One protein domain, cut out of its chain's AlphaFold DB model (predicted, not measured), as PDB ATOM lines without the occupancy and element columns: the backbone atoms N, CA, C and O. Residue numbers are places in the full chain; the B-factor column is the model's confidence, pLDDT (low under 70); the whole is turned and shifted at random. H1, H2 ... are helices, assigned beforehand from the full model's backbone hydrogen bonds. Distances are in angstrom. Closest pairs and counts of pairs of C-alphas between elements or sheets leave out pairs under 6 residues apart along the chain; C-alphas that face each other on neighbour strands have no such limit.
ATOM      1  N   ALA A   7      22.696  22.735 -81.681       97.81
ATOM      2  CA  ALA A   7      21.802  23.472 -82.571       97.81
ATOM      3  C   ALA A   7      21.981  23.019 -84.030       97.81
ATOM      4  O   ALA A   7      23.105  22.743 -84.466       97.81
ATOM      5  N   VAL A   8      20.886  23.002 -84.793       97.19
ATOM      6  CA  VAL A   8      20.856  22.578 -86.203       97.19
ATOM      7  C   VAL A   8      21.876  23.355 -87.034       97.19
ATOM      8  O   VAL A   8      22.695  22.770 -87.742       97.19
ATOM      9  N   GLU A   9      21.907  24.674 -86.884       96.56
ATOM     10  CA  GLU A   9      22.777  25.581 -87.629       96.56
ATOM     11  C   GLU A   9      24.254  25.330 -87.320       96.56
ATOM     12  O   GLU A   9      25.095  25.372 -88.221       96.56
ATOM     13  N   THR A  10      24.576  25.027 -86.060       97.62
ATOM     14  CA  THR A  10      25.943  24.712 -85.625       97.62
ATOM     15  C   THR A  10      26.418  23.400 -86.240       97.62
ATOM     16  O   THR A  10      27.547  23.323 -86.733       97.62
ATOM     17  N   PHE A  11      25.561  22.377 -86.251       97.44
ATOM     18  CA  PHE A  11      25.890  21.099 -86.873       97.44
ATOM     19  C   PHE A  11      26.055  21.243 -88.388       97.44
ATOM     20  O   PHE A  11      27.074  20.816 -88.931       97.44
ATOM     21  N   ILE A  12      25.109  21.901 -89.068       96.62
ATOM     22  CA  ILE A  12      25.173  22.150 -90.515       96.62
ATOM     23  C   ILE A  12      26.445  22.919 -90.872       96.62
ATOM     24  O   ILE A  12      27.148  22.524 -91.799       96.62
ATOM     25  N   ALA A  13      26.794  23.973 -90.128       96.75
ATOM     26  CA  ALA A  13      28.011  24.739 -90.385       96.75
ATOM     27  C   ALA A  13      29.287  23.883 -90.264       96.75
ATOM     28  O   ALA A  13      30.207  24.036 -91.072       96.75
ATOM     29  N   ASP A  14      29.347  22.963 -89.293       96.25
ATOM     30  CA  ASP A  14      30.459  22.014 -89.156       96.25
ATOM     31  C   ASP A  14      30.497  21.013 -90.320       96.25
ATOM     32  O   ASP A  14      31.566  20.780 -90.889       96.25
ATOM     33  N   GLN A  15      29.346  20.475 -90.739       95.12
ATOM     34  CA  GLN A  15      29.273  19.552 -91.878       95.12
ATOM     35  C   GLN A  15      29.642  20.230 -93.207       95.12
ATOM     36  O   GLN A  15      30.426  19.672 -93.973       95.12
ATOM     37  N   GLU A  16      29.161  21.447 -93.473       96.12
ATOM     38  CA  GLU A  16      29.532  22.225 -94.667       96.12
ATOM     39  C   GLU A  16      31.039  22.508 -94.706       96.12
ATOM     40  O   GLU A  16      31.683  22.388 -95.752       96.12
ATOM     41  N   LYS A  17      31.628  22.836 -93.548       95.94
ATOM     42  CA  LYS A  17      33.074  23.038 -93.420       95.94
ATOM     43  C   LYS A  17      33.852  21.754 -93.716       95.94
ATOM     44  O   LYS A  17      34.859  21.819 -94.418       95.94
ATOM     45  N   ARG A  18      33.394  20.599 -93.221       91.81
ATOM     46  CA  ARG A  18      34.005  19.284 -93.507       91.81
ATOM     47  C   ARG A  18      33.866  18.882 -94.971       91.81
ATOM     48  O   ARG A  18      34.795  18.311 -95.528       91.81
ATOM     49  N   ALA A  19      32.725  19.190 -95.582       91.88
ATOM     50  CA  ALA A  19      32.451  18.897 -96.983       91.88
ATOM     51  C   ALA A  19      33.160  19.860 -97.951       91.88
ATOM     52  O   ALA A  19      33.212  19.587 -99.149       91.88
ATOM     53  N   GLY A  20      33.669  20.996 -97.463       96.06
ATOM     54  CA  GLY A  20      34.294  22.028 -98.292       96.06
ATOM     55  C   GLY A  20      33.311  22.752 -99.218       96.06
ATOM     56  O   GLY A  20      33.736  23.398-100.174       96.06
ATOM     57  N   ARG A  21      32.000  22.645 -98.963       96.75
ATOM     58  CA  ARG A  21      30.949  23.273 -99.773       96.75
ATOM     59  C   ARG A  21      29.730  23.625 -98.937       96.75
ATOM     60  O   ARG A  21      29.460  22.996 -97.917       96.75
ATOM     61  N   LYS A  22      28.956  24.594 -99.427       96.56
ATOM     62  CA  LYS A  22      27.613  24.860 -98.913       96.56
ATOM     63  C   LYS A  22      26.643  23.760 -99.335       96.56
ATOM     64  O   LYS A  22      26.781  23.165-100.410       96.56
ATOM     65  N   PHE A  23      25.703  23.483 -98.449       95.81
ATOM     66  CA  PHE A  23      24.590  22.585 -98.685       95.81
ATOM     67  C   PHE A  23      23.411  23.366 -99.244       95.81
ATOM     68  O   PHE A  23      23.197  24.521 -98.864       95.81
ATOM     69  N   ASP A  24      22.693  22.736-100.168       97.00
ATOM     70  CA  ASP A  24      21.430  23.259-100.681       97.00
ATOM     71  C   ASP A  24      20.321  23.169 -99.617       97.00
ATOM     72  O   ASP A  24      20.504  22.572 -98.551       97.00
ATOM     73  N   ASP A  25      19.179  23.797 -99.892       96.94
ATOM     74  CA  ASP A  25      18.077  23.896 -98.930       96.94
ATOM     75  C   ASP A  25      17.555  22.515 -98.512       96.94
ATOM     76  O   ASP A  25      17.326  22.280 -97.329       96.94
ATOM     77  N   PHE A  26      17.477  21.569 -99.452       94.69
ATOM     78  CA  PHE A  26      17.042  20.201 -99.172       94.69
ATOM     79  C   PHE A  26      18.026  19.459 -98.256       94.69
ATOM     80  O   PHE A  26      17.625  18.806 -97.296       94.69
ATOM     81  N   GLN A  27      19.330  19.570 -98.515       94.62
ATOM     82  CA  GLN A  27      20.366  18.987 -97.658       94.62
ATOM     83  C   GLN A  27      20.340  19.580 -96.248       94.62
ATOM     84  O   GLN A  27      20.582  18.863 -95.277       94.62
ATOM     85  N   ARG A  28      20.065  20.881 -96.127       96.69
ATOM     86  CA  ARG A  28      19.953  21.572 -94.838       96.69
ATOM     87  C   ARG A  28      18.720  21.121 -94.063       96.69
ATOM     88  O   ARG A  28      18.852  20.826 -92.880       96.69
ATOM     89  N   GLU A  29      17.572  21.025 -94.727       96.69
ATOM     90  CA  GLU A  29      16.325  20.516 -94.146       96.69
ATOM     91  C   GLU A  29      16.498  19.074 -93.654       96.69
ATOM     92  O   GLU A  29      16.271  18.797 -92.478       96.69
ATOM     93  N   LEU A  30      17.034  18.190 -94.505       94.62
ATOM     94  CA  LEU A  30      17.306  16.795 -94.154       94.62
ATOM     95  C   LEU A  30      18.230  16.678 -92.936       94.62
ATOM     96  O   LEU A  30      17.990  15.878 -92.037       94.62
ATOM     97  N   LEU A  31      19.306  17.468 -92.886       95.69
ATOM     98  CA  LEU A  31      20.210  17.459 -91.735       95.69
ATOM     99  C   LEU A  31      19.563  18.013 -90.464       95.69
ATOM    100  O   LEU A  31      19.966  17.593 -89.383       95.69
ATOM    101  N   GLY A  32      18.579  18.905 -90.577       96.62
ATOM    102  CA  GLY A  32      17.777  19.362 -89.444       96.62
ATOM    103  C   GLY A  32      17.089  18.202 -88.730       96.62
ATOM    104  O   GLY A  32      17.281  18.033 -87.528       96.62
ATOM    105  N   GLU A  33      16.400  17.337 -89.480       95.94
ATOM    106  CA  GLU A  33      15.738  16.143 -88.930       95.94
ATOM    107  C   GLU A  33      16.737  15.197 -88.239       95.94
ATOM    108  O   GLU A  33      16.484  14.676 -87.152       95.94
ATOM    109  N   TYR A  34      17.920  15.002 -88.831       96.69
ATOM    110  CA  TYR A  34      18.951  14.160 -88.222       96.69
ATOM    111  C   TYR A  34      19.572  14.776 -86.968       96.69
ATOM    112  O   TYR A  34      19.917  14.038 -86.049       96.69
ATOM    113  N   VAL A  35      19.696  16.102 -86.883       98.00
ATOM    114  CA  VAL A  35      20.162  16.763 -85.654       98.00
ATOM    115  C   VAL A  35      19.177  16.548 -84.511       98.00
ATOM    116  O   VAL A  35      19.613  16.295 -83.387       98.00
ATOM    117  N   GLU A  36      17.872  16.591 -84.780       97.00
ATOM    118  CA  GLU A  36      16.861  16.238 -83.779       97.00
ATOM    119  C   GLU A  36      17.040  14.794 -83.301       97.00
ATOM    120  O   GLU A  36      17.116  14.563 -82.093       97.00
ATOM    121  N   LEU A  37      17.223  13.840 -84.224       97.12
ATOM    122  CA  LEU A  37      17.537  12.451 -83.877       97.12
ATOM    123  C   LEU A  37      18.804  12.347 -83.013       97.12
ATOM    124  O   LEU A  37      18.800  11.661 -81.996       97.12
ATOM    125  N   PHE A  38      19.889  13.035 -83.371       98.38
ATOM    126  CA  PHE A  38      21.131  12.984 -82.593       98.38
ATOM    127  C   PHE A  38      20.945  13.551 -81.182       98.38
ATOM    128  O   PHE A  38      21.446  12.983 -80.214       98.38
ATOM    129  N   ASN A  39      20.188  14.638 -81.038       98.44
ATOM    130  CA  ASN A  39      19.875  15.205 -79.728       98.44
ATOM    131  C   ASN A  39      18.998  14.263 -78.882       98.44
ATOM    132  O   ASN A  39      19.180  14.213 -77.665       98.44
ATOM    133  N   LEU A  40      18.105  13.483 -79.503       98.06
ATOM    134  CA  LEU A  40      17.354  12.424 -78.817       98.06
ATOM    135  C   LEU A  40      18.269  11.290 -78.339       98.06
ATOM    136  O   LEU A  40      18.120  10.835 -77.210       98.06
ATOM    137  N   GLU A  41      19.257  10.877 -79.134       98.31
ATOM    138  CA  GLU A  41      20.237   9.866 -78.705       98.31
ATOM    139  C   GLU A  41      21.086  10.345 -77.521       98.31
ATOM    140  O   GLU A  41      21.383   9.570 -76.610       98.31
ATOM    141  N   PHE A  42      21.448  11.632 -77.487       98.44
ATOM    142  CA  PHE A  42      22.092  12.225 -76.313       98.44
ATOM    143  C   PHE A  42      21.208  12.107 -75.064       98.44
ATOM    144  O   PHE A  42      21.686  11.691 -74.007       98.44
ATOM    145  N   ASP A  43      19.919  12.430 -75.179       98.19
ATOM    146  CA  ASP A  43      18.958  12.313 -74.077       98.19
ATOM    147  C   ASP A  43      18.749  10.848 -73.639       98.19
ATOM    148  O   ASP A  43      18.745  10.550 -72.444       98.19
ATOM    149  N   ALA A  44      18.696   9.903 -74.582       97.88
ATOM    150  CA  ALA A  44      18.682   8.469 -74.288       97.88
ATOM    151  C   ALA A  44      19.931   8.047 -73.489       97.88
ATOM    152  O   ALA A  44      19.831   7.352 -72.473       97.88
ATOM    153  N   GLY A  45      21.113   8.539 -73.880       97.88
ATOM    154  CA  GLY A  45      22.364   8.337 -73.145       97.88
ATOM    155  C   GLY A  45      22.318   8.902 -71.723       97.88
ATOM    156  O   GLY A  45      22.725   8.224 -70.773       97.88
ATOM    157  N   MET A  46      21.763  10.106 -71.562       97.88
ATOM    158  CA  MET A  46      21.540  10.745 -70.259       97.88
ATOM    159  C   MET A  46      20.606   9.932 -69.357       97.88
ATOM    160  O   MET A  46      20.840   9.825 -68.152       97.88
ATOM    161  N   LYS A  47      19.564   9.329 -69.931       97.25
ATOM    162  CA  LYS A  47      18.580   8.504 -69.214       97.25
ATOM    163  C   LYS A  47      19.053   7.073 -68.966       97.25
ATOM    164  O   LYS A  47      18.521   6.393 -68.093       97.25
ATOM    165  N   GLY A  48      20.087   6.623 -69.675       95.88
ATOM    166  CA  GLY A  48      20.548   5.238 -69.620       95.88
ATOM    167  C   GLY A  48      19.699   4.257 -70.406       95.88
ATOM    168  O   GLY A  48      19.693   3.077 -70.069       95.88
ATOM    169  N   GLU A  49      18.991   4.749 -71.412       96.94
ATOM    170  CA  GLU A  49      18.240   3.929 -72.351       96.94
ATOM    171  C   GLU A  49      19.199   3.235 -73.337       96.94
ATOM    172  O   GLU A  49      20.407   3.501 -73.357       96.94
ATOM    173  N   GLU A  50      18.676   2.302 -74.127       94.75
ATOM    174  CA  GLU A  50      19.439   1.669 -75.207       94.75
ATOM    175  C   GLU A  50      19.554   2.628 -76.406       94.75
ATOM    176  O   GLU A  50      18.565   3.284 -76.740       94.75
ATOM    177  N   PRO A  51      20.724   2.721 -77.066       95.00
ATOM    178  CA  PRO A  51      20.889   3.559 -78.250       95.00
ATOM    179  C   PRO A  51      20.142   2.985 -79.456       95.00
ATOM    180  O   PRO A  51      20.007   1.762 -79.603       95.00
ATOM    181  N   SER A  52      19.748   3.852 -80.389       93.81
ATOM    182  CA  SER A  52      19.154   3.405 -81.650       93.81
ATOM    183  C   SER A  52      20.154   2.673 -82.549       93.81
ATOM    184  O   SER A  52      21.340   3.012 -82.653       93.81
ATOM    185  N   ASN A  53      19.646   1.695 -83.304       95.06
ATOM    186  CA  ASN A  53      20.394   1.014 -84.358       95.06
ATOM    187  C   ASN A  53      19.858   1.438 -85.726       95.06
ATOM    188  O   ASN A  53      19.173   0.681 -86.413       95.06
ATOM    189  N   VAL A  54      20.216   2.657 -86.130       94.25
ATOM    190  CA  VAL A  54      19.791   3.275 -87.390       94.25
ATOM    191  C   VAL A  54      20.046   2.367 -88.588       94.25
ATOM    192  O   VAL A  54      19.201   2.292 -89.480       94.25
ATOM    193  N   LEU A  55      21.180   1.657 -88.635       94.44
ATOM    194  CA  LEU A  55      21.475   0.743 -89.744       94.44
ATOM    195  C   LEU A  55      20.457  -0.397 -89.827       94.44
ATOM    196  O   LEU A  55      19.960  -0.696 -90.916       94.44
ATOM    197  N   LYS A  56      20.130  -1.012 -88.689       95.12
ATOM    198  CA  LYS A  56      19.124  -2.073 -88.616       95.12
ATOM    199  C   LYS A  56      17.734  -1.531 -88.945       95.12
ATOM    200  O   LYS A  56      17.065  -2.094 -89.809       95.12
ATOM    201  N   ASP A  57      17.331  -0.429 -88.323       94.44
ATOM    202  CA  ASP A  57      15.990   0.143 -88.481       94.44
ATOM    203  C   ASP A  57      15.749   0.605 -89.924       94.44
ATOM    204  O   ASP A  57      14.695   0.353 -90.516       94.44
ATOM    205  N   THR A  58      16.773   1.193 -90.546       94.19
ATOM    206  CA  THR A  58      16.755   1.561 -91.965       94.19
ATOM    207  C   THR A  58      16.668   0.321 -92.854       94.19
ATOM    208  O   THR A  58      15.852   0.290 -93.777       94.19
ATOM    209  N   ALA A  59      17.461  -0.722 -92.593       95.31
ATOM    210  CA  ALA A  59      17.401  -1.961 -93.369       95.31
ATOM    211  C   ALA A  59      16.014  -2.615 -93.296       95.31
ATOM    212  O   ALA A  59      15.454  -2.988 -94.330       95.31
ATOM    213  N   GLU A  60      15.415  -2.687 -92.106       96.62
ATOM    214  CA  GLU A  60      14.054  -3.196 -91.925       96.62
ATOM    215  C   GLU A  60      13.020  -2.349 -92.676       96.62
ATOM    216  O   GLU A  60      12.130  -2.896 -93.334       96.62
ATOM    217  N   PHE A  61      13.140  -1.022 -92.636       94.62
ATOM    218  CA  PHE A  61      12.250  -0.117 -93.361       94.62
ATOM    219  C   PHE A  61      12.326  -0.307 -94.882       94.62
ATOM    220  O   PHE A  61      11.289  -0.422 -95.543       94.62
ATOM    221  N   TYR A  62      13.534  -0.375 -95.449       96.12
ATOM    222  CA  TYR A  62      13.720  -0.593 -96.886       96.12
ATOM    223  C   TYR A  62      13.276  -1.998 -97.309       96.12
ATOM    224  O   TYR A  62      12.632  -2.142 -98.351       96.12
ATOM    225  N   ALA A  63      13.523  -3.021 -96.485       96.38
ATOM    226  CA  ALA A  63      13.045  -4.381 -96.728       96.38
ATOM    227  C   ALA A  63      11.510  -4.453 -96.770       96.38
ATOM    228  O   ALA A  63      10.952  -5.023 -97.707       96.38
ATOM    229  N   ARG A  64      10.808  -3.801 -95.827       96.94
ATOM    230  CA  ARG A  64       9.330  -3.723 -95.821       96.94
ATOM    231  C   ARG A  64       8.762  -3.044 -97.068       96.94
ATOM    232  O   ARG A  64       7.631  -3.324 -97.453       96.94
ATOM    233  N   LYS A  65       9.538  -2.165 -97.706       95.75
ATOM    234  CA  LYS A  65       9.174  -1.496 -98.964       95.75
ATOM    235  C   LYS A  65       9.606  -2.261-100.218       95.75
ATOM    236  O   LYS A  65       9.340  -1.771-101.312       95.75
ATOM    237  N   GLY A  66      10.260  -3.417-100.074       96.44
ATOM    238  CA  GLY A  66      10.807  -4.186-101.192       96.44
ATOM    239  C   GLY A  66      11.915  -3.444-101.943       96.44
ATOM    240  O   GLY A  66      11.977  -3.551-103.159       96.44
ATOM    241  N   LYS A  67      12.712  -2.635-101.231       96.00
ATOM    242  CA  LYS A  67      13.764  -1.769-101.792       96.00
ATOM    243  C   LYS A  67      15.113  -1.964-101.102       96.00
ATOM    244  O   LYS A  67      15.897  -1.026-101.009       96.00
ATOM    245  N   LEU A  68      15.373  -3.135-100.523       94.56
ATOM    246  CA  LEU A  68      16.588  -3.354 -99.731       94.56
ATOM    247  C   LEU A  68      17.866  -3.110-100.555       94.56
ATOM    248  O   LEU A  68      18.840  -2.570-100.040       94.56
ATOM    249  N   GLU A  69      17.825  -3.425-101.846       95.12
ATOM    250  CA  GLU A  69      18.887  -3.193-102.823       95.12
ATOM    251  C   GLU A  69      19.261  -1.715-102.996       95.12
ATOM    252  O   GLU A  69      20.384  -1.408-103.389       95.12
ATOM    253  N   GLU A  70      18.377  -0.774-102.660       95.06
ATOM    254  CA  GLU A  70      18.714   0.651-102.672       95.06
ATOM    255  C   GLU A  70      19.822   0.961-101.662       95.06
ATOM    256  O   GLU A  70      20.704   1.773-101.947       95.06
ATOM    257  N   LEU A  71      19.847   0.256-100.526       93.69
ATOM    258  CA  LEU A  71      20.910   0.399 -99.534       93.69
ATOM    259  C   LEU A  71      22.255  -0.135-100.029       93.69
ATOM    260  O   LEU A  71      23.252   0.124 -99.373       93.69
ATOM    261  N   GLU A  72      22.334  -0.812-101.178       93.38
ATOM    262  CA  GLU A  72      23.612  -1.178-101.800       93.38
ATOM    263  C   GLU A  72      24.293   0.007-102.494       93.38
ATOM    264  O   GLU A  72      25.507  -0.027-102.721       93.38
ATOM    265  N   LYS A  73      23.553   1.088-102.780       96.25
ATOM    266  CA  LYS A  73      24.110   2.296-103.396       96.25
ATOM    267  C   LYS A  73      25.173   2.903-102.469       96.25
ATOM    268  O   LYS A  73      24.848   3.242-101.328       96.25
ATOM    269  N   PRO A  74      26.413   3.133-102.948       95.00
ATOM    270  CA  PRO A  74      27.507   3.629-102.109       95.00
ATOM    271  C   PRO A  74      27.167   4.906-101.335       95.00
ATOM    272  O   PRO A  74      27.550   5.047-100.177       95.00
ATOM    273  N   VAL A  75      26.399   5.810-101.953       91.19
ATOM    274  CA  VAL A  75      25.953   7.056-101.318       91.19
ATOM    275  C   VAL A  75      25.043   6.804-100.115       91.19
ATOM    276  O   VAL A  75      25.246   7.421 -99.074       91.19
ATOM    277  N   LEU A  76      24.097   5.862-100.211       93.69
ATOM    278  CA  LEU A  76      23.184   5.539 -99.113       93.69
ATOM    279  C   LEU A  76      23.905   4.765 -98.007       93.69
ATOM    280  O   LEU A  76      23.726   5.092 -96.836       93.69
ATOM    281  N   LYS A  77      24.795   3.823 -98.357       92.69
ATOM    282  CA  LYS A  77      25.657   3.146 -97.369       92.69
ATOM    283  C   LYS A  77      26.468   4.138 -96.553       92.69
ATOM    284  O   LYS A  77      26.473   4.072 -95.327       92.69
ATOM    285  N   HIS A  78      27.153   5.051 -97.239       92.50
ATOM    286  CA  HIS A  78      27.987   6.045 -96.579       92.50
ATOM    287  C   HIS A  78      27.150   6.977 -95.701       92.50
ATOM    288  O   HIS A  78      27.503   7.212 -94.550       92.50
ATOM    289  N   PHE A  79      26.009   7.435 -96.217       93.19
ATOM    290  CA  PHE A  79      25.104   8.308 -95.487       93.19
ATOM    291  C   PHE A  79      24.615   7.683 -94.173       93.19
ATOM    292  O   PHE A  79      24.848   8.256 -93.110       93.19
ATOM    293  N   TYR A  80      24.021   6.486 -94.206       95.56
ATOM    294  CA  TYR A  80      23.509   5.854 -92.984       95.56
ATOM    295  C   TYR A  80      24.620   5.417 -92.022       95.56
ATOM    296  O   TYR A  80      24.410   5.425 -90.810       95.56
ATOM    297  N   ALA A  81      25.821   5.103 -92.521       95.12
ATOM    298  CA  ALA A  81      26.982   4.887 -91.661       95.12
ATOM    299  C   ALA A  81      27.383   6.169 -90.907       95.12
ATOM    300  O   ALA A  81      27.671   6.113 -89.711       95.12
ATOM    301  N   CYS A  82      27.354   7.329 -91.573       94.75
ATOM    302  CA  CYS A  82      27.581   8.622 -90.924       94.75
ATOM    303  C   CYS A  82      26.485   8.958 -89.906       94.75
ATOM    304  O   CYS A  82      26.805   9.437 -88.819       94.75
ATOM    305  N   VAL A  83      25.218   8.680 -90.219       96.56
ATOM    306  CA  VAL A  83      24.106   8.878 -89.275       96.56
ATOM    307  C   VAL A  83      24.298   8.006 -88.032       96.56
ATOM    308  O   VAL A  83      24.287   8.530 -86.922       96.56
ATOM    309  N   GLN A  84      24.566   6.703 -88.193       97.75
ATOM    310  CA  GLN A  84      24.825   5.803 -87.063       97.75
ATOM    311  C   GLN A  84      26.011   6.274 -86.212       97.75
ATOM    312  O   GLN A  84      25.963   6.188 -84.986       97.75
ATOM    313  N   TYR A  85      27.075   6.774 -86.847       96.69
ATOM    314  CA  TYR A  85      28.222   7.334 -86.137       96.69
ATOM    315  C   TYR A  85      27.815   8.508 -85.237       96.69
ATOM    316  O   TYR A  85      28.168   8.515 -84.058       96.69
ATOM    317  N   TRP A  86      27.051   9.469 -85.761       97.56
ATOM    318  CA  TRP A  86      26.619  10.633 -84.986       97.56
ATOM    319  C   TRP A  86      25.622  10.274 -83.879       97.56
ATOM    320  O   TRP A  86      25.750  10.813 -82.783       97.56
ATOM    321  N   CYS A  87      24.719   9.313 -84.108       98.06
ATOM    322  CA  CYS A  87      23.866   8.744 -83.057       98.06
ATOM    323  C   CYS A  87      24.700   8.158 -81.908       98.06
ATOM    324  O   CYS A  87      24.508   8.519 -80.749       98.06
ATOM    325  N   ASN A  88      25.683   7.309 -82.229       97.81
ATOM    326  CA  ASN A  88      26.551   6.688 -81.226       97.81
ATOM    327  C   ASN A  88      27.366   7.728 -80.448       97.81
ATOM    328  O   ASN A  88      27.561   7.591 -79.240       97.81
ATOM    329  N   GLU A  89      27.857   8.756 -81.137       97.62
ATOM    330  CA  GLU A  89      28.644   9.826 -80.532       97.62
ATOM    331  C   GLU A  89      27.795  10.694 -79.595       97.62
ATOM    332  O   GLU A  89      28.222  10.980 -78.476       97.62
ATOM    333  N   ALA A  90      26.575  11.054 -80.002       98.12
ATOM    334  CA  ALA A  90      25.640  11.787 -79.157       98.12
ATOM    335  C   ALA A  90      25.241  10.976 -77.916       98.12
ATOM    336  O   ALA A  90      25.355  11.474 -76.794       98.12
ATOM    337  N   TYR A  91      24.890   9.699 -78.094       98.38
ATOM    338  CA  TYR A  91      24.598   8.787 -76.989       98.38
ATOM    339  C   TYR A  91      25.767   8.659 -76.008       98.38
ATOM    340  O   TYR A  91      25.584   8.750 -74.790       98.38
ATOM    341  N   ARG A  92      26.993   8.481 -76.522       97.62
ATOM    342  CA  ARG A  92      28.212   8.397 -75.706       97.62
ATOM    343  C   ARG A  92      28.378   9.646 -74.841       97.62
ATOM    344  O   ARG A  92      28.605   9.511 -73.640       97.62
ATOM    345  N   GLN A  93      28.221  10.833 -75.428       97.75
ATOM    346  CA  GLN A  93      28.313  12.102 -74.702       97.75
ATOM    347  C   GLN A  93      27.227  12.230 -73.621       97.75
ATOM    348  O   GLN A  93      27.523  12.669 -72.507       97.75
ATOM    349  N   GLY A  94      25.996  11.790 -73.902       97.75
ATOM    350  CA  GLY A  94      24.916  11.757 -72.909       97.75
ATOM    351  C   GLY A  94      25.228  10.821 -71.740       97.75
ATOM    352  O   GLY A  94      25.145  11.206 -70.573       97.75
ATOM    353  N   LYS A  95      25.689   9.604 -72.040       97.44
ATOM    354  CA  LYS A  95      26.077   8.611 -71.028       97.44
ATOM    355  C   LYS A  95      27.230   9.093 -70.145       97.44
ATOM    356  O   LYS A  95      27.222   8.843 -68.940       97.44
ATOM    357  N   GLU A  96      28.227   9.757 -70.726       96.44
ATOM    358  CA  GLU A  96      29.343  10.358 -69.984       96.44
ATOM    359  C   GLU A  96      28.866  11.488 -69.076       96.44
ATOM    360  O   GLU A  96      29.243  11.527 -67.907       96.44
ATOM    361  N   THR A  97      27.979  12.347 -69.577       94.44
ATOM    362  CA  THR A  97      27.401  13.449 -68.799       94.44
ATOM    363  C   THR A  97      26.627  12.925 -67.589       94.44
ATOM    364  O   THR A  97      26.838  13.411 -66.484       94.44
ATOM    365  N   ARG A  98      25.821  11.867 -67.744       91.75
ATOM    366  CA  ARG A  98      25.129  11.205 -66.624       91.75
ATOM    367  C   ARG A  98      26.088  10.662 -65.561       91.75
ATOM    368  O   ARG A  98      25.786  10.720 -64.378       91.75
ATOM    369  N   ASN A  99      27.211  10.077 -65.975       83.12
ATOM    370  CA  ASN A  99      28.155   9.438 -65.051       83.12
ATOM    371  C   ASN A  99      29.086  10.445 -64.346       83.12
ATOM    372  O   ASN A  99      29.761  10.072 -63.386       83.12
TER     373      ASN A  99
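What this domain is: This is residues 7 to 99 of the 101 residues of an uncharacterized protein of Flavonifractor plautii 1_3_50AFAA (UniProt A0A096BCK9). Two long helices, H2 and H5, make a narrow V; H1 packs on H2 toward the open end, and H3 on H5, with short H4 beside H3. The printed part has 93 residues, with five named helices in order H1 to H5, no named strand: all helix. It is only just compact, close to loose, with radius of gyration of the C-alphas 14.4 A, and flat, 41 by 33 by 17 A.

How they stand to each other: H5, residues 74 to 99, touches H2, residues 25 to 47, the same way at a shallow tilt of 34.5 degrees, only just short of steep; closest C-alphas: Gly 45 and Gly 94, 4.3 A. H1, residues 8 to 19, touches H2 with residues 8 to 12 alone, at a steep 66 degrees; closest C-alphas: Val 8 and Gly 32, 5.5 A. H3, residues 54 to 64, touches H5's residues 80 to 84 alone, at a steep 44 degrees; closest C-alphas: Val 54 and Gln 84, 5.6 A. H4, residues 68 to 72, touches H3; closest C-alphas: Tyr 62 and Leu 68, 4.9 A. Every O i to N i+4 pair is within hydrogen-bond range in H1, H2, H3 and H5; H4 has 0 of 1, but 2 of 2 O i to N i+3.

Where its parts are: H5 spans 37.5 A, ending at C-alpha 99 (28.155, 9.438, -65.051). H2 spans 33.5 A from C-alpha 25 (18.077, 23.896, -98.930).

The domain as a whole: The farthest C-alphas, Gly 66 and Asn 99, are 42.3 A apart. The printed part has no cut and no long link; no printed residue is under pLDDT 70.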